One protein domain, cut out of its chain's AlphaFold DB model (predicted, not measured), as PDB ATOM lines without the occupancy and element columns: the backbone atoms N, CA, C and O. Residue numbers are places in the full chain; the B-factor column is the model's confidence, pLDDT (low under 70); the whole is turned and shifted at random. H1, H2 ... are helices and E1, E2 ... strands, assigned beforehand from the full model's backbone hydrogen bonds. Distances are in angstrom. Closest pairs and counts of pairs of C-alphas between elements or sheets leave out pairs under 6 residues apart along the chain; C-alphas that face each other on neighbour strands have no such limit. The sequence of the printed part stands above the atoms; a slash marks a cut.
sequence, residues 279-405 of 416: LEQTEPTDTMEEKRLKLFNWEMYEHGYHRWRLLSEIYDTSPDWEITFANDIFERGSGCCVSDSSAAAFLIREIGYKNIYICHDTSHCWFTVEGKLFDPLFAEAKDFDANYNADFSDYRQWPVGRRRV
ATOM      1  N   LEU A 279     -15.375  37.556 -50.163       97.12
ATOM      2  CA  LEU A 279     -16.096  38.349 -51.162       97.12
ATOM      3  C   LEU A 279     -17.603  38.045 -51.204       97.12
ATOM      4  O   LEU A 279     -18.391  38.942 -51.468       97.12
ATOM      5  N   GLU A 280     -18.023  36.805 -50.946       97.56
ATOM      6  CA  GLU A 280     -19.445  36.421 -50.933       97.56
ATOM      7  C   GLU A 280     -20.199  36.937 -49.699       97.56
ATOM      8  O   GLU A 280     -21.407  37.168 -49.766       97.56
ATOM      9  N   GLN A 281     -19.506  37.092 -48.569       98.00
ATOM     10  CA  GLN A 281     -20.111  37.475 -47.288       98.00
ATOM     11  C   GLN A 281     -19.918  38.956 -46.935       98.00
ATOM     12  O   GLN A 281     -20.403  39.414 -45.896       98.00
ATOM     13  N   THR A 282     -19.196  39.716 -47.762       98.12
ATOM     14  CA  THR A 282     -18.892  41.128 -47.505       98.12
ATOM     15  C   THR A 282     -19.116  41.993 -48.735       98.12
ATOM     16  O   THR A 282     -19.208  41.503 -49.853       98.12
ATOM     17  N   GLU A 283     -19.206  43.301 -48.516       97.81
ATOM     18  CA  GLU A 283     -19.276  44.288 -49.587       97.81
ATOM     19  C   GLU A 283     -17.901  44.940 -49.783       97.81
ATOM     20  O   GLU A 283     -17.189  45.187 -48.801       97.81
ATOM     21  N   PRO A 284     -17.517  45.308 -51.018       96.31
ATOM     22  CA  PRO A 284     -16.264  46.023 -51.262       96.31
ATOM     23  C   PRO A 284     -16.134  47.308 -50.435       96.31
ATOM     24  O   PRO A 284     -15.040  47.628 -49.974       96.31
ATOM     25  N   THR A 285     -17.255  47.994 -50.189       96.75
ATOM     26  CA  THR A 285     -17.333  49.231 -49.401       96.75
ATOM     27  C   THR A 285     -17.285  49.029 -47.887       96.75
ATOM     28  O   THR A 285     -17.181  50.020 -47.166       96.75
ATOM     29  N   ASP A 286     -17.409  47.794 -47.388       98.06
ATOM     30  CA  ASP A 286     -17.310  47.527 -45.951       98.06
ATOM     31  C   ASP A 286     -15.911  47.897 -45.433       98.06
ATOM     32  O   ASP A 286     -14.881  47.583 -46.042       98.06
ATOM     33  N   THR A 287     -15.863  48.481 -44.241       97.44
ATOM     34  CA  THR A 287     -14.620  48.645 -43.483       97.44
ATOM     35  C   THR A 287     -14.042  47.289 -43.064       97.44
ATOM     36  O   THR A 287     -14.754  46.292 -42.939       97.44
ATOM     37  N   MET A 288     -12.740  47.233 -42.755       96.50
ATOM     38  CA  MET A 288     -12.103  45.999 -42.266       96.50
ATOM     39  C   MET A 288     -12.771  45.427 -41.001       96.50
ATOM     40  O   MET A 288     -12.743  44.215 -40.784       96.50
ATOM     41  N   GLU A 289     -13.350  46.273 -40.146       97.69
ATOM     42  CA  GLU A 289     -14.050  45.840 -38.930       97.69
ATOM     43  C   GLU A 289     -15.426  45.244 -39.237       97.69
ATOM     44  O   GLU A 289     -15.789  44.222 -38.651       97.69
ATOM     45  N   GLU A 290     -16.163  45.839 -40.178       98.50
ATOM     46  CA  GLU A 290     -17.442  45.307 -40.662       98.50
ATOM     47  C   GLU A 290     -17.241  43.963 -41.358       98.50
ATOM     48  O   GLU A 290     -17.940  43.004 -41.026       98.50
ATOM     49  N   LYS A 291     -16.231  43.854 -42.237       98.56
ATOM     50  CA  LYS A 291     -15.850  42.580 -42.867       98.56
ATOM     51  C   LYS A 291     -15.529  41.525 -41.814       98.56
ATOM     52  O   LYS A 291     -16.078  40.428 -41.854       98.56
ATOM     53  N   ARG A 292     -14.704  41.867 -40.817       98.25
ATOM     54  CA  ARG A 292     -14.335  40.941 -39.733       98.25
ATOM     55  C   ARG A 292     -15.563  40.457 -38.964       98.25
ATOM     56  O   ARG A 292     -15.665  39.264 -38.699       98.25
ATOM     57  N   LEU A 293     -16.488  41.356 -38.625       98.31
ATOM     58  CA  LEU A 293     -17.712  40.997 -37.908       98.31
ATOM     59  C   LEU A 293     -18.620  40.090 -38.746       98.31
ATOM     60  O   LEU A 293     -19.125  39.096 -38.230       98.31
ATOM     61  N   LYS A 294     -18.821  40.414 -40.030       98.31
ATOM     62  CA  LYS A 294     -19.635  39.603 -40.949       98.31
ATOM     63  C   LYS A 294     -19.070  38.193 -41.091       98.31
ATOM     64  O   LYS A 294     -19.816  37.238 -40.911       98.31
ATOM     65  N   LEU A 295     -17.762  38.061 -41.320       98.25
ATOM     66  CA  LEU A 295     -17.112  36.754 -41.460       98.25
ATOM     67  C   LEU A 295     -17.102  35.954 -40.161       98.25
ATOM     68  O   LEU A 295     -17.332  34.750 -40.193       98.25
ATOM     69  N   PHE A 296     -16.890  36.609 -39.017       97.62
ATOM     70  CA  PHE A 296     -16.968  35.934 -37.723       97.62
ATOM     71  C   PHE A 296     -18.377  35.392 -37.449       97.62
ATOM     72  O   PHE A 296     -18.524  34.258 -37.007       97.62
ATOM     73  N   ASN A 297     -19.417  36.177 -37.747       96.44
ATOM     74  CA  ASN A 297     -20.804  35.734 -37.596       96.44
ATOM     75  C   ASN A 297     -21.184  34.639 -38.597       96.44
ATOM     76  O   ASN A 297     -21.912  33.725 -38.225       96.44
ATOM     77  N   TRP A 298     -20.711  34.739 -39.843       95.75
ATOM     78  CA  TRP A 298     -20.912  33.706 -40.857       95.75
ATOM     79  C   TRP A 298     -20.353  32.370 -40.373       95.75
ATOM     80  O   TRP A 298     -21.089  31.390 -40.318       95.75
ATOM     81  N   GLU A 299     -19.100  32.370 -39.910       93.94
ATOM     82  CA  GLU A 299     -18.474  31.164 -39.374       93.94
ATOM     83  C   GLU A 299     -19.261  30.598 -38.186       93.94
ATOM     84  O   GLU A 299     -19.590  29.418 -38.136       93.94
ATOM     85  N   MET A 300     -19.624  31.465 -37.244       89.88
ATOM     86  CA  MET A 300     -20.275  31.061 -36.003       89.88
ATOM     87  C   MET A 300     -21.685  30.467 -36.194       89.88
ATOM     88  O   MET A 300     -22.093  29.641 -35.385       89.88
ATOM     89  N   TYR A 301     -22.456  30.898 -37.199       86.56
ATOM     90  CA  TYR A 301     -23.877  30.525 -37.321       86.56
ATOM     91  C   TYR A 301     -24.206  29.560 -38.463       86.56
ATOM     92  O   TYR A 301     -25.249  28.902 -38.408       86.56
ATOM     93  N   GLU A 302     -23.369  29.469 -39.496       81.69
ATOM     94  CA  GLU A 302     -23.682  28.678 -40.695       81.69
ATOM     95  C   GLU A 302     -23.198  27.220 -40.604       81.69
ATOM     96  O   GLU A 302     -23.603  26.375 -41.412       81.69
ATOM     97  N   HIS A 303     -22.365  26.887 -39.612       84.31
ATOM     98  CA  HIS A 303     -21.686  25.594 -39.535       84.31
ATOM     99  C   HIS A 303     -22.035  24.806 -38.273       84.31
ATOM    100  O   HIS A 303     -22.111  25.319 -37.164       84.31
ATOM    101  N   GLY A 304     -22.276  23.505 -38.447       85.12
ATOM    102  CA  GLY A 304     -22.584  22.614 -37.330       85.12
ATOM    103  C   GLY A 304     -21.326  22.099 -36.635       85.12
ATOM    104  O   GLY A 304     -20.346  21.756 -37.297       85.12
ATOM    105  N   TYR A 305     -21.386  21.919 -35.312       91.25
ATOM    106  CA  TYR A 305     -20.286  21.299 -34.575       91.25
ATOM    107  C   TYR A 305     -20.137  19.807 -34.925       91.25
ATOM    108  O   TYR A 305     -20.974  18.968 -34.572       91.25
ATOM    109  N   HIS A 306     -19.033  19.454 -35.577       92.69
ATOM    110  CA  HIS A 306     -18.638  18.089 -35.886       92.69
ATOM    111  C   HIS A 306     -17.125  17.882 -35.748       92.69
ATOM    112  O   HIS A 306     -16.311  18.456 -36.464       92.69
ATOM    113  N   ARG A 307     -16.726  16.957 -34.873       93.88
ATOM    114  CA  ARG A 307     -15.313  16.646 -34.637       93.88
ATOM    115  C   ARG A 307     -14.850  15.442 -35.454       93.88
ATOM    116  O   ARG A 307     -14.927  14.310 -34.979       93.88
ATOM    117  N   TRP A 308     -14.320  15.706 -36.648       91.75
ATOM    118  CA  TRP A 308     -13.764  14.687 -37.552       91.75
ATOM    119  C   TRP A 308     -12.472  14.047 -37.033       91.75
ATOM    120  O   TRP A 308     -12.189  12.889 -37.336       91.75
ATOM    121  N   ARG A 309     -11.679  14.819 -36.284       92.19
ATOM    122  CA  ARG A 309     -10.335  14.464 -35.811       92.19
ATOM    123  C   ARG A 309      -9.982  15.240 -34.537       92.19
ATOM    124  O   ARG A 309     -10.630  16.243 -34.227       92.19
ATOM    125  N   LEU A 310      -8.979  14.776 -33.791       91.62
ATOM    126  CA  LEU A 310      -8.462  15.463 -32.602       91.62
ATOM    127  C   LEU A 310      -7.162  16.196 -32.931       91.62
ATOM    128  O   LEU A 310      -6.252  15.598 -33.495       91.62
ATOM    129  N   LEU A 311      -7.037  17.459 -32.507       91.25
ATOM    130  CA  LEU A 311      -5.793  18.216 -32.681       91.25
ATOM    131  C   LEU A 311      -4.607  17.489 -32.044       91.25
ATOM    132  O   LEU A 311      -3.574  17.345 -32.679       91.25
ATOM    133  N   SER A 312      -4.783  16.928 -30.845       89.69
ATOM    134  CA  SER A 312      -3.741  16.179 -30.129       89.69
ATOM    135  C   SER A 312      -3.155  14.993 -30.903       89.69
ATOM    136  O   SER A 312      -2.062  14.545 -30.584       89.69
ATOM    137  N   GLU A 313      -3.888  14.435 -31.870       88.88
ATOM    138  CA  GLU A 313      -3.418  13.301 -32.673       88.88
ATOM    139  C   GLU A 313      -2.554  13.746 -33.860       88.88
ATOM    140  O   GLU A 313      -1.728  12.967 -34.334       88.88
ATOM    141  N   ILE A 314      -2.729  14.986 -34.331       88.81
ATOM    142  CA  ILE A 314      -2.103  15.481 -35.565       88.81
ATOM    143  C   ILE A 314      -1.204  16.703 -35.372       88.81
ATOM    144  O   ILE A 314      -0.407  16.992 -36.255       88.81
ATOM    145  N   TYR A 315      -1.267  17.384 -34.227       87.12
ATOM    146  CA  TYR A 315      -0.540  18.631 -33.969       87.12
ATOM    147  C   TYR A 315       0.972  18.505 -34.202       87.12
ATOM    148  O   TYR A 315       1.550  19.303 -34.931       87.12
ATOM    149  N   ASP A 316       1.589  17.448 -33.666       83.69
ATOM    150  CA  ASP A 316       3.036  17.217 -33.792       83.69
ATOM    151  C   ASP A 316       3.437  16.533 -35.110       83.69
ATOM    152  O   ASP A 316       4.624  16.405 -35.414       83.69
ATOM    153  N   THR A 317       2.469  16.015 -35.874       84.38
ATOM    154  CA  THR A 317       2.736  15.128 -37.021       84.38
ATOM    155  C   THR A 317       2.291  15.695 -38.366       84.38
ATOM    156  O   THR A 317       2.778  15.229 -39.397       84.38
ATOM    157  N   SER A 318       1.419  16.705 -38.369       85.06
ATOM    158  CA  SER A 318       0.856  17.341 -39.561       85.06
ATOM    159  C   SER A 318       1.318  18.801 -39.622       85.06
ATOM    160  O   SER A 318       0.861  19.615 -38.820       85.06
ATOM    161  N   PRO A 319       2.219  19.168 -40.548       83.62
ATOM    162  CA  PRO A 319       2.680  20.553 -40.694       83.62
ATOM    163  C   PRO A 319       1.604  21.504 -41.257       83.62
ATOM    164  O   PRO A 319       1.832  22.707 -41.317       83.62
ATOM    165  N   ASP A 320       0.470  20.953 -41.687       89.44
ATOM    166  CA  ASP A 320      -0.675  21.567 -42.364       89.44
ATOM    167  C   ASP A 320      -1.982  21.423 -41.571       89.44
ATOM    168  O   ASP A 320      -3.074  21.453 -42.153       89.44
ATOM    169  N   TRP A 321      -1.905  21.208 -40.252       92.44
ATOM    170  CA  TRP A 321      -3.107  20.985 -39.449       92.44
ATOM    171  C   TRP A 321      -4.074  22.168 -39.561       92.44
ATOM    172  O   TRP A 321      -5.277  21.946 -39.671       92.44
ATOM    173  N   GLU A 322      -3.578  23.405 -39.614       93.00
ATOM    174  CA  GLU A 322      -4.412  24.604 -39.725       93.00
ATOM    175  C   GLU A 322      -5.195  24.640 -41.043       93.00
ATOM    176  O   GLU A 322      -6.381  24.962 -41.055       93.00
ATOM    177  N   ILE A 323      -4.559  24.222 -42.140       95.06
ATOM    178  CA  ILE A 323      -5.175  24.151 -43.471       95.06
ATOM    179  C   ILE A 323      -6.236  23.045 -43.474       95.06
ATOM    180  O   ILE A 323      -7.374  23.241 -43.898       95.06
ATOM    181  N   THR A 324      -5.870  21.888 -42.923       95.31
ATOM    182  CA  THR A 324      -6.733  20.712 -42.822       95.31
ATOM    183  C   THR A 324      -8.006  20.999 -42.027       95.31
ATOM    184  O   THR A 324      -9.095  20.588 -42.432       95.31
ATOM    185  N   PHE A 325      -7.878  21.682 -40.888       96.56
ATOM    186  CA  PHE A 325      -9.011  22.036 -40.040       96.56
ATOM    187  C   PHE A 325      -9.858  23.156 -40.657       96.56
ATOM    188  O   PHE A 325     -11.081  23.052 -40.600       96.56
ATOM    189  N   ALA A 326      -9.259  24.163 -41.304       97.25
ATOM    190  CA  ALA A 326     -10.020  25.178 -42.041       97.25
ATOM    191  C   ALA A 326     -10.891  24.548 -43.145       97.25
ATOM    192  O   ALA A 326     -12.066  24.887 -43.294       97.25
ATOM    193  N   ASN A 327     -10.362  23.553 -43.863       97.19
ATOM    194  CA  ASN A 327     -11.112  22.867 -44.914       97.19
ATOM    195  C   ASN A 327     -12.223  21.939 -44.389       97.19
ATOM    196  O   ASN A 327     -13.127  21.606 -45.156       97.19
ATOM    197  N   ASP A 328     -12.232  21.555 -43.105       96.88
ATOM    198  CA  ASP A 328     -13.413  20.898 -42.524       96.88
ATOM    199  C   ASP A 328     -14.639  21.839 -42.599       96.88
ATOM    200  O   ASP A 328     -15.735  21.394 -42.941       96.88
ATOM    201  N   ILE A 329     -14.448  23.148 -42.404       97.00
ATOM    202  CA  ILE A 329     -15.498  24.148 -42.638       97.00
ATOM    203  C   ILE A 329     -15.713  24.371 -44.133       97.00
ATOM    204  O   ILE A 329     -16.810  24.126 -44.634       97.00
ATOM    205  N   PHE A 330     -14.674  24.785 -44.864       96.62
ATOM    206  CA  PHE A 330     -14.838  25.252 -46.245       96.62
ATOM    207  C   PHE A 330     -15.363  24.179 -47.208       96.62
ATOM    208  O   PHE A 330     -16.104  24.498 -48.136       96.62
ATOM    209  N   GLU A 331     -15.009  22.908 -47.000       94.62
ATOM    210  CA  GLU A 331     -15.412  21.818 -47.896       94.62
ATOM    211  C   GLU A 331     -16.575  20.981 -47.349       94.62
ATOM    212  O   GLU A 331     -17.327  20.394 -48.133       94.62
ATOM    213  N   ARG A 332     -16.724  20.875 -46.019       93.19
ATOM    214  CA  ARG A 332     -17.708  19.967 -45.391       93.19
ATOM    215  C   ARG A 332     -18.817  20.689 -44.632       93.19
ATOM    216  O   ARG A 332     -19.768  20.026 -44.212       93.19
ATOM    217  N   GLY A 333     -18.706  22.003 -44.440       94.06
ATOM    218  CA  GLY A 333     -19.697  22.844 -43.765       94.06
ATOM    219  C   GLY A 333     -19.894  22.532 -42.279       94.06
ATOM    220  O   GLY A 333     -20.940  22.866 -41.725       94.06
ATOM    221  N   SER A 334     -18.957  21.819 -41.644       94.75
ATOM    222  CA  SER A 334     -19.032  21.471 -40.220       94.75
ATOM    223  C   SER A 334     -17.670  21.084 -39.657       94.75
ATOM    224  O   SER A 334     -16.892  20.376 -40.307       94.75
ATOM    225  N   GLY A 335     -17.408  21.492 -38.419       95.44
ATOM    226  CA  GLY A 335     -16.087  21.392 -37.812       95.44
ATOM    227  C   GLY A 335     -16.115  21.408 -36.287       95.44
ATOM    228  O   GLY A 335     -17.172  21.445 -35.663       95.44
ATOM    229  N   CYS A 336     -14.951  21.263 -35.664       94.94
ATOM    230  CA  CYS A 336     -14.808  21.464 -34.221       94.94
ATOM    231  C   CYS A 336     -14.167  22.827 -33.946       94.94
ATOM    232  O   CYS A 336     -13.758  23.503 -34.874       94.94
ATOM    233  N   CYS A 337     -13.943  23.183 -32.676       95.19
ATOM    234  CA  CYS A 337     -13.353  24.480 -32.310       95.19
ATOM    235  C   CYS A 337     -12.048  24.828 -33.045       95.19
ATOM    236  O   CYS A 337     -11.744  26.001 -33.249       95.19
ATOM    237  N   VAL A 338     -11.263  23.817 -33.432       96.12
ATOM    238  CA  VAL A 338     -10.035  23.996 -34.215       96.12
ATOM    239  C   VAL A 338     -10.359  24.338 -35.663       96.12
ATOM    240  O   VAL A 338      -9.719  25.217 -36.231       96.12
ATOM    241  N   SER A 339     -11.355  23.666 -36.247       97.19
ATOM    242  CA  SER A 339     -11.897  23.984 -37.568       97.19
ATOM    243  C   SER A 339     -12.428  25.408 -37.601       97.19
ATOM    244  O   SER A 339     -11.975  26.179 -38.441       97.19
ATOM    245  N   ASP A 340     -13.275  25.772 -36.636       96.56
ATOM    246  CA  ASP A 340     -13.928  27.080 -36.593       96.56
ATOM    247  C   ASP A 340     -12.890  28.204 -36.467       96.56
ATOM    248  O   ASP A 340     -12.874  29.178 -37.222       96.56
ATOM    249  N   SER A 341     -11.933  28.028 -35.548       96.88
ATOM    250  CA  SER A 341     -10.849  28.992 -35.341       96.88
ATOM    251  C   SER A 341      -9.923  29.090 -36.549       96.88
ATOM    252  O   SER A 341      -9.481  30.186 -36.886       96.88
ATOM    253  N   SER A 342      -9.629  27.969 -37.214       97.00
ATOM    254  CA  SER A 342      -8.773  27.972 -38.403       97.00
ATOM    255  C   SER A 342      -9.480  28.639 -39.581       97.00
ATOM    256  O   SER A 342      -8.908  29.528 -40.205       97.00
ATOM    257  N   ALA A 343     -10.738  28.290 -39.853       97.94
ATOM    258  CA  ALA A 343     -11.519  28.884 -40.932       97.94
ATOM    259  C   ALA A 343     -11.669  30.402 -40.752       97.94
ATOM    260  O   ALA A 343     -11.305  31.164 -41.651       97.94
ATOM    261  N   ALA A 344     -12.088  30.855 -39.563       97.81
ATOM    262  CA  ALA A 344     -12.193  32.280 -39.248       97.81
ATOM    263  C   ALA A 344     -10.854  33.016 -39.413       97.81
ATOM    264  O   ALA A 344     -10.810  34.119 -39.961       97.81
ATOM    265  N   ALA A 345      -9.749  32.406 -38.984       97.88
ATOM    266  CA  ALA A 345      -8.426  33.005 -39.088       97.88
ATOM    267  C   ALA A 345      -7.974  33.187 -40.553       97.88
ATOM    268  O   ALA A 345      -7.432  34.241 -40.894       97.88
ATOM    269  N   PHE A 346      -8.249  32.216 -41.433       98.19
ATOM    270  CA  PHE A 346      -7.990  32.338 -42.875       98.19
ATOM    271  C   PHE A 346      -8.895  33.393 -43.533       98.19
ATOM    272  O   PHE A 346      -8.411  34.214 -44.306       98.19
ATOM    273  N   LEU A 347     -10.184  33.445 -43.185       98.38
ATOM    274  CA  LEU A 347     -11.100  34.480 -43.686       98.38
ATOM    275  C   LEU A 347     -10.633  35.891 -43.305       98.38
ATOM    276  O   LEU A 347     -10.631  36.806 -44.126       98.38
ATOM    277  N   ILE A 348     -10.195  36.070 -42.058       98.12
ATOM    278  CA  ILE A 348      -9.740  37.368 -41.551       98.12
ATOM    279  C   ILE A 348      -8.381  37.759 -42.139       98.12
ATOM    280  O   ILE A 348      -8.128  38.947 -42.358       98.12
ATOM    281  N   ARG A 349      -7.531  36.779 -42.467       97.44
ATOM    282  CA  ARG A 349      -6.303  37.016 -43.230       97.44
ATOM    283  C   ARG A 349      -6.605  37.674 -44.573       97.44
ATOM    284  O   ARG A 349      -5.926  38.637 -44.919       97.44
ATOM    285  N   GLU A 350      -7.649  37.231 -45.272       98.12
ATOM    286  CA  GLU A 350      -8.054  37.767 -46.581       98.12
ATOM    287  C   GLU A 350      -8.584  39.206 -46.539       98.12
ATOM    288  O   GLU A 350      -8.515  39.909 -47.542       98.12
ATOM    289  N   ILE A 351      -9.010  39.698 -45.372       97.69
ATOM    290  CA  ILE A 351      -9.332  41.122 -45.172       97.69
ATOM    291  C   ILE A 351      -8.054  41.989 -45.172       97.69
ATOM    292  O   ILE A 351      -8.123  43.190 -45.422       97.69
ATOM    293  N   GLY A 352      -6.891  41.399 -44.867       96.31
ATOM    294  CA  GLY A 352      -5.591  42.079 -44.809       96.31
ATOM    295  C   GLY A 352      -4.975  42.197 -43.410       96.31
ATOM    296  O   GLY A 352      -3.930  42.832 -43.254       96.31
ATOM    297  N   TYR A 353      -5.568  41.574 -42.386       96.06
ATOM    298  CA  TYR A 353      -4.934  41.470 -41.065       96.06
ATOM    299  C   TYR A 353      -3.672  40.589 -41.123       96.06
ATOM    300  O   TYR A 353      -3.570  39.667 -41.943       96.06
ATOM    301  N   LYS A 354      -2.685  40.875 -40.263       91.50
ATOM    302  CA  LYS A 354      -1.358  40.232 -40.320       91.50
ATOM    303  C   LYS A 354      -1.077  39.384 -39.088       91.50
ATOM    304  O   LYS A 354      -0.754  38.206 -39.224       91.50
ATOM    305  N   ASN A 355      -1.264  39.936 -37.891       93.19
ATOM    306  CA  ASN A 355      -0.936  39.242 -36.646       93.19
ATOM    307  C   ASN A 355      -2.080  38.320 -36.221       93.19
ATOM    308  O   ASN A 355      -2.829  38.625 -35.288       93.19
ATOM    309  N   ILE A 356      -2.223  37.206 -36.945       96.00
ATOM    310  CA  ILE A 356      -3.276  36.217 -36.725       96.00
ATOM    311  C   ILE A 356      -2.672  34.903 -36.245       96.00
ATOM    312  O   ILE A 356      -1.872  34.285 -36.951       96.00
ATOM    313  N   TYR A 357      -3.102  34.459 -35.065       95.06
ATOM    314  CA  TYR A 357      -2.653  33.208 -34.461       95.06
ATOM    315  C   TYR A 357      -3.839  32.316 -34.144       95.06
ATOM    316  O   TYR A 357      -4.786  32.769 -33.512       95.06
ATOM    317  N   ILE A 358      -3.764  31.048 -34.533       95.69
ATOM    318  CA  ILE A 358      -4.678  30.003 -34.069       95.69
ATOM    319  C   ILE A 358      -4.053  29.400 -32.813       95.69
ATOM    320  O   ILE A 358      -2.905  28.959 -32.853       95.69
ATOM    321  N   CYS A 359      -4.779  29.403 -31.704       94.88
ATOM    322  CA  CYS A 359      -4.283  29.133 -30.357       94.88
ATOM    323  C   CYS A 359      -5.057  27.977 -29.720       94.88
ATOM    324  O   CYS A 359      -6.260  27.845 -29.939       94.88
ATOM    325  N   HIS A 360      -4.408  27.159 -28.892       93.19
ATOM    326  CA  HIS A 360      -5.097  26.098 -28.156       93.19
ATOM    327  C   HIS A 360      -4.537  25.877 -26.750       93.19
ATOM    328  O   HIS A 360      -3.377  26.166 -26.457       93.19
ATOM    329  N   ASP A 361      -5.357  25.277 -25.888       91.44
ATOM    330  CA  ASP A 361      -4.981  24.821 -24.543       91.44
ATOM    331  C   ASP A 361      -4.926  23.284 -24.427       91.44
ATOM    332  O   ASP A 361      -4.901  22.747 -23.322       91.44
ATOM    333  N   THR A 362      -4.911  22.583 -25.572       82.81
ATOM    334  CA  THR A 362      -5.050  21.118 -25.779       82.81
ATOM    335  C   THR A 362      -6.482  20.580 -25.772       82.81
ATOM    336  O   THR A 362      -6.721  19.520 -26.356       82.81
ATOM    337  N   SER A 363      -7.443  21.296 -25.184       88.06
ATOM    338  CA  SER A 363      -8.853  20.886 -25.131       88.06
ATOM    339  C   SER A 363      -9.761  21.742 -26.013       88.06
ATOM    340  O   SER A 363     -10.786  21.253 -26.490       88.06
ATOM    341  N   HIS A 364      -9.424  23.013 -26.180       93.69
ATOM    342  CA  HIS A 364     -10.192  24.030 -26.876       93.69
ATOM    343  C   HIS A 364      -9.270  24.886 -27.745       93.69
ATOM    344  O   HIS A 364      -8.064  24.969 -27.496       93.69
ATOM    345  N   CYS A 365      -9.842  25.499 -28.776       95.38
ATOM    346  CA  CYS A 365      -9.123  26.315 -29.738       95.38
ATOM    347  C   CYS A 365      -9.868  27.631 -29.958       95.38
ATOM    348  O   CYS A 365     -11.097  27.654 -29.989       95.38
ATOM    349  N   TRP A 366      -9.094  28.702 -30.062       96.81
ATOM    350  CA  TRP A 366      -9.527  30.058 -30.372       96.81
ATOM    351  C   TRP A 366      -8.504  30.663 -31.331       96.81
ATOM    352  O   TRP A 366      -7.488  30.040 -31.651       96.81
ATOM    353  N   PHE A 367      -8.711  31.897 -31.764       97.38
ATOM    354  CA  PHE A 367      -7.695  32.622 -32.509       97.38
ATOM    355  C   PHE A 367      -7.551  34.052 -32.002       97.38
ATOM    356  O   PHE A 367      -8.339  34.552 -31.196       97.38
ATOM    357  N   THR A 368      -6.482  34.706 -32.432       97.31
ATOM    358  CA  THR A 368      -6.206  36.092 -32.086       97.31
ATOM    359  C   THR A 368      -5.975  36.903 -33.334       97.31
ATOM    360  O   THR A 368      -5.340  36.401 -34.254       97.31
ATOM    361  N   VAL A 369      -6.410  38.157 -33.331       97.06
ATOM    362  CA  VAL A 369      -6.154  39.118 -34.410       97.06
ATOM    363  C   VAL A 369      -5.610  40.378 -33.769       97.06
ATOM    364  O   VAL A 369      -6.282  40.960 -32.921       97.06
ATOM    365  N   GLU A 370      -4.388  40.775 -34.127       94.69
ATOM    366  CA  GLU A 370      -3.735  41.979 -33.587       94.69
ATOM    367  C   GLU A 370      -3.761  42.028 -32.041       94.69
ATOM    368  O   GLU A 370      -4.006  43.062 -31.422       94.69
ATOM    369  N   GLY A 371      -3.556  40.867 -31.403       93.06
ATOM    370  CA  GLY A 371      -3.530  40.725 -29.943       93.06
ATOM    371  C   GLY A 371      -4.898  40.700 -29.250       93.06
ATOM    372  O   GLY A 371      -4.943  40.691 -28.021       93.06
ATOM    373  N   LYS A 372      -6.009  40.674 -29.992       97.06
ATOM    374  CA  LYS A 372      -7.369  40.521 -29.446       97.06
ATOM    375  C   LYS A 372      -7.871  39.090 -29.579       97.06
ATOM    376  O   LYS A 372      -7.526  38.414 -30.544       97.06
ATOM    377  N   LEU A 373      -8.679  38.641 -28.621       97.44
ATOM    378  CA  LEU A 373      -9.243  37.293 -28.549       97.44
ATOM    379  C   LEU A 373     -10.505  37.158 -29.410       97.44
ATOM    380  O   LEU A 373     -11.417  37.984 -29.320       97.44
ATOM    381  N   PHE A 374     -10.569  36.065 -30.170       97.88
ATOM    382  CA  PHE A 374     -11.731  35.634 -30.935       97.88
ATOM    383  C   PHE A 374     -11.952  34.131 -30.745       97.88
ATOM    384  O   PHE A 374     -11.061  33.327 -31.007       97.88
ATOM    385  N   ASP A 375     -13.136  33.737 -30.289       96.62
ATOM    386  CA  ASP A 375     -13.471  32.346 -29.976       96.62
ATOM    387  C   ASP A 375     -14.873  32.034 -30.521       96.62
ATOM    388  O   ASP A 375     -15.857  32.314 -29.834       96.62
ATOM    389  N   PRO A 376     -14.986  31.513 -31.762       95.12
ATOM    390  CA  PRO A 376     -16.279  31.284 -32.411       95.12
ATOM    391  C   PRO A 376     -17.208  30.396 -31.579       95.12
ATOM    392  O   PRO A 376     -18.346  30.770 -31.301       95.12
ATOM    393  N   LEU A 377     -16.694  29.267 -31.075       93.75
ATOM    394  CA  LEU A 377     -17.492  28.314 -30.309       93.75
ATOM    395  C   LEU A 377     -18.002  28.915 -28.993       93.75
ATOM    396  O   LEU A 377     -19.143  28.670 -28.601       93.75
ATOM    397  N   PHE A 378     -17.175  29.661 -28.252       94.38
ATOM    398  CA  PHE A 378     -17.633  30.267 -26.994       94.38
ATOM    399  C   PHE A 378     -18.417  31.563 -27.198       94.38
ATOM    400  O   PHE A 378     -19.255  31.873 -26.349       94.38
ATOM    401  N   ALA A 379     -18.207  32.282 -28.297       94.50
ATOM    402  CA  ALA A 379     -19.087  33.375 -28.691       94.50
ATOM    403  C   ALA A 379     -20.507  32.856 -28.959       94.50
ATOM    404  O   ALA A 379     -21.468  33.447 -28.465       94.50
ATOM    405  N   GLU A 380     -20.633  31.708 -29.633       92.69
ATOM    406  CA  GLU A 380     -21.920  31.050 -29.878       92.69
ATOM    407  C   GLU A 380     -22.532  30.489 -28.584       92.69
ATOM    408  O   GLU A 380     -23.681  30.766 -28.235       92.69
ATOM    409  N   ALA A 381     -21.760  29.678 -27.855       91.88
ATOM    410  CA  ALA A 381     -22.284  28.852 -26.770       91.88
ATOM    411  C   ALA A 381     -22.375  29.571 -25.417       91.88
ATOM    412  O   ALA A 381     -23.011  29.051 -24.492       91.88
ATOM    413  N   LYS A 382     -21.686  30.707 -25.249       93.00
ATOM    414  CA  LYS A 382     -21.582  31.405 -23.960       93.00
ATOM    415  C   LYS A 382     -21.944  32.879 -24.081       93.00
ATOM    416  O   LYS A 382     -23.040  33.258 -23.685       93.00
ATOM    417  N   ASP A 383     -21.013  33.703 -24.545       94.62
ATOM    418  CA  ASP A 383     -21.133  35.161 -24.511       94.62
ATOM    419  C   ASP A 383     -20.348  35.754 -25.678       94.62
ATOM    420  O   ASP A 383     -19.128  35.605 -25.746       94.62
ATOM    421  N   PHE A 384     -21.051  36.407 -26.596       96.06
ATOM    422  CA  PHE A 384     -20.447  36.980 -27.789       96.06
ATOM    423  C   PHE A 384     -19.413  38.063 -27.452       96.06
ATOM    424  O   PHE A 384     -18.280  37.991 -27.919       96.06
ATOM    425  N   ASP A 385     -19.753  39.025 -26.592       95.50
ATOM    426  CA  ASP A 385     -18.896  40.182 -26.296       95.50
ATOM    427  C   ASP A 385     -17.630  39.776 -25.527       95.50
ATOM    428  O   ASP A 385     -16.567  40.376 -25.687       95.50
ATOM    429  N   ALA A 386     -17.712  38.717 -24.719       95.69
ATOM    430  CA  ALA A 386     -16.551  38.165 -24.020       95.69
ATOM    431  C   ALA A 386     -15.607  37.351 -24.929       95.69
ATOM    432  O   ALA A 386     -14.532  36.946 -24.476       95.69
ATOM    433  N   ASN A 387     -16.011  37.063 -26.171       96.12
ATOM    434  CA  ASN A 387     -15.317  36.149 -27.082       96.12
ATOM    435  C   ASN A 387     -15.142  36.698 -28.507       96.12
ATOM    436  O   ASN A 387     -14.563  36.014 -29.347       96.12
ATOM    437  N   TYR A 388     -15.591  37.922 -28.785       97.19
ATOM    438  CA  TYR A 388     -15.376  38.624 -30.044       97.19
ATOM    439  C   TYR A 388     -14.609  39.919 -29.789       97.19
ATOM    440  O   TYR A 388     -15.079  40.801 -29.072       97.19
ATOM    441  N   ASN A 389     -13.431  40.053 -30.406       97.12
ATOM    442  CA  ASN A 389     -12.563  41.224 -30.254       97.12
ATOM    443  C   ASN A 389     -12.271  41.569 -28.778       97.12
ATOM    444  O   ASN A 389     -12.185  42.738 -28.390       97.12
ATOM    445  N   ALA A 390     -12.150  40.533 -27.947       96.56
ATOM    446  CA  ALA A 390     -12.112  40.654 -26.499       96.56
ATOM    447  C   ALA A 390     -10.683  40.838 -25.965       96.56
ATOM    448  O   ALA A 390      -9.695  40.451 -26.597       96.56
ATOM    449  N   ASP A 391     -10.578  41.416 -24.768       95.44
ATOM    450  CA  ASP A 391      -9.348  41.397 -23.975       95.44
ATOM    451  C   ASP A 391      -9.212  40.075 -23.211       95.44
ATOM    452  O   ASP A 391     -10.194  39.480 -22.759       95.44
ATOM    453  N   PHE A 392      -7.973  39.626 -23.016       91.44
ATOM    454  CA  PHE A 392      -7.702  38.420 -22.242       91.44
ATOM    455  C   PHE A 392      -7.913  38.642 -20.741       91.44
ATOM    456  O   PHE A 392      -7.482  39.649 -20.178       91.44
ATOM    457  N   SER A 393      -8.520  37.662 -20.070       78.00
ATOM    458  CA  SER A 393      -8.698  37.674 -18.609       78.00
ATOM    459  C   SER A 393      -8.456  36.317 -17.927       78.00
ATOM    460  O   SER A 393      -8.575  36.221 -16.705       78.00
ATOM    461  N   ASP A 394      -8.088  35.273 -18.683       84.12
ATOM    462  CA  ASP A 394      -7.889  33.899 -18.198       84.12
ATOM    463  C   ASP A 394      -6.710  33.177 -18.898       84.12
ATOM    464  O   ASP A 394      -5.811  33.819 -19.441       84.12
ATOM    465  N   TYR A 395      -6.693  31.833 -18.873       81.44
ATOM    466  CA  TYR A 395      -5.631  31.008 -19.469       81.44
ATOM    467  C   TYR A 395      -5.460  31.219 -20.981       81.44
ATOM    468  O   TYR A 395      -4.397  30.905 -21.510       81.44
ATOM    469  N   ARG A 396      -6.452  31.788 -21.680       91.69
ATOM    470  CA  ARG A 396      -6.363  32.071 -23.120       91.69
ATOM    471  C   ARG A 396      -5.332  33.148 -23.453       91.69
ATOM    472  O   ARG A 396      -4.920  33.248 -24.604       91.69
ATOM    473  N   GLN A 397      -4.892  33.916 -22.450       89.50
ATOM    474  CA  GLN A 397      -3.762  34.835 -22.587       89.50
ATOM    475  C   GLN A 397      -2.450  34.101 -22.905       89.50
ATOM    476  O   GLN A 397      -1.598  34.648 -23.596       89.50
ATOM    477  N   TRP A 398      -2.296  32.875 -22.401       89.75
ATOM    478  CA  TRP A 398      -1.061  32.096 -22.467       89.75
ATOM    479  C   TRP A 398      -1.377  30.695 -23.013       89.75
ATOM    480  O   TRP A 398      -1.466  29.743 -22.229       89.75
ATOM    481  N   PRO A 399      -1.624  30.561 -24.334       91.75
ATOM    482  CA  PRO A 399      -1.946  29.275 -24.944       91.75
ATOM    483  C   PRO A 399      -0.834  28.246 -24.733       91.75
ATOM    484  O   PRO A 399       0.338  28.593 -24.604       91.75
ATOM    485  N   VAL A 400      -1.208  26.965 -24.763       90.69
ATOM    486  CA  VAL A 400      -0.244  25.853 -24.753       90.69
ATOM    487  C   VAL A 400       0.523  25.786 -26.072       90.69
ATOM    488  O   VAL A 400       1.698  25.441 -26.072       90.69
ATOM    489  N   GLY A 401      -0.137  26.117 -27.181       89.00
ATOM    490  CA  GLY A 401       0.489  26.207 -28.492       89.00
ATOM    491  C   GLY A 401      -0.272  27.165 -29.394       89.00
ATOM    492  O   GLY A 401      -1.480  27.383 -29.220       89.00
ATOM    493  N   ARG A 402       0.438  27.759 -30.356       90.69
ATOM    494  CA  ARG A 402      -0.172  28.627 -31.366       90.69
ATOM    495  C   ARG A 402       0.503  28.520 -32.729       90.69
ATOM    496  O   ARG A 402       1.662  28.137 -32.839       90.69
ATOM    497  N   ARG A 403      -0.222  28.878 -33.788       89.75
ATOM    498  CA  ARG A 403       0.279  28.899 -35.169       89.75
ATOM    499  C   ARG A 403      -0.106  30.198 -35.853       89.75
ATOM    500  O   ARG A 403      -1.280  30.554 -35.875       89.75
ATOM    501  N   ARG A 404       0.884  30.875 -36.441       91.56
ATOM    502  CA  ARG A 404       0.665  32.056 -37.279       91.56
ATOM    503  C   ARG A 404       0.118  31.640 -38.646       91.56
ATOM    504  O   ARG A 404       0.705  30.776 -39.299       91.56
ATOM    505  N   VAL A 405      -0.987  32.249 -39.076       91.00
ATOM    506  CA  VAL A 405      -1.697  31.876 -40.319       91.00
ATOM    507  C   VAL A 405      -0.818  32.057 -41.563       91.00
ATOM    508  O   VAL A 405      -0.812  31.214 -42.464       91.00
TER     509      VAL A 405
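This is residues 279 to 405 of the 416 residues of an uncharacterized protein of Ruminococcaceae bacterium FB2012 (UniProt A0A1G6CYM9). A small antiparallel sheet, E3 E2 E1 E4, has the long helix H4 packed along one face; H1 runs beside H4 and H3 crosses it. Short H5 sits by the sheet near one end of H4, and residues 382 to 400 form a long loop with no named element. The printed part has 127 residues, with elements in the order H1 H2 H3 H4 E1 E2 E3 H5 E4, a mixed class. It is compact, radius of gyration of the C-alphas 13.5 A, and rounded, spanning 42 by 34 by 27 A.

The strands are E1, residues 356 to 360, 13.4 A; E2, 365 to 369, 13.9 A; E3, 372 to 374; and E4, 401 to 404, ending at C-alpha 404 (0.665, 32.056, -37.279). H4 is residues 337 to 351, 21.4 A, and H3 321 to 332, 15.8 A. H1, residues 288 to 302, 20.9 A, begins at C-alpha 288 (-12.103, 45.999, -42.266). H2 is residues 311 to 314 and H5 376 to 381.

E1 E2 E3 form a meander, each strand the antiparallel neighbour of the one before, with hairpins E1 and E2, E2 and E3. N 359 and O 366 are 2.8 A apart, N 374 and O 367 2.9 A, and, between E1 and E4, N 403 and O 358 2.8 A. H4 on one face makes two layers, over E2 and E1, at a height over the sheet of 8.2 A. H4 touches H3, about perpendicular at 89 degrees, closest C-alphas Ala 326 and Ala 343, 4.1 A. It touches H1 at a shallow tilt of 30 degrees, opposite ways, closest C-alphas Arg 292 and Ile 348, 6.1 A. H5 only grazes the sheet and touches H1, closest C-alphas Met 300 and Pro 376, 5.4 A. H2 and H3 are close but not clearly touching, closest C-alphas Ile 314 and Trp 321, 6.8 A. Every O i to N i+4 pair is within hydrogen-bond range in H1 and H5, 7 of 8 in H3 and 10 of 11 in H4; H2 is too short for one.

The farthest C-alphas, Thr 285 and Glu 313, are 42.0 A apart. The printed part has no cut; the link from H5 to E4, 19 residues, is long. No printed residue is under pLDDT 70.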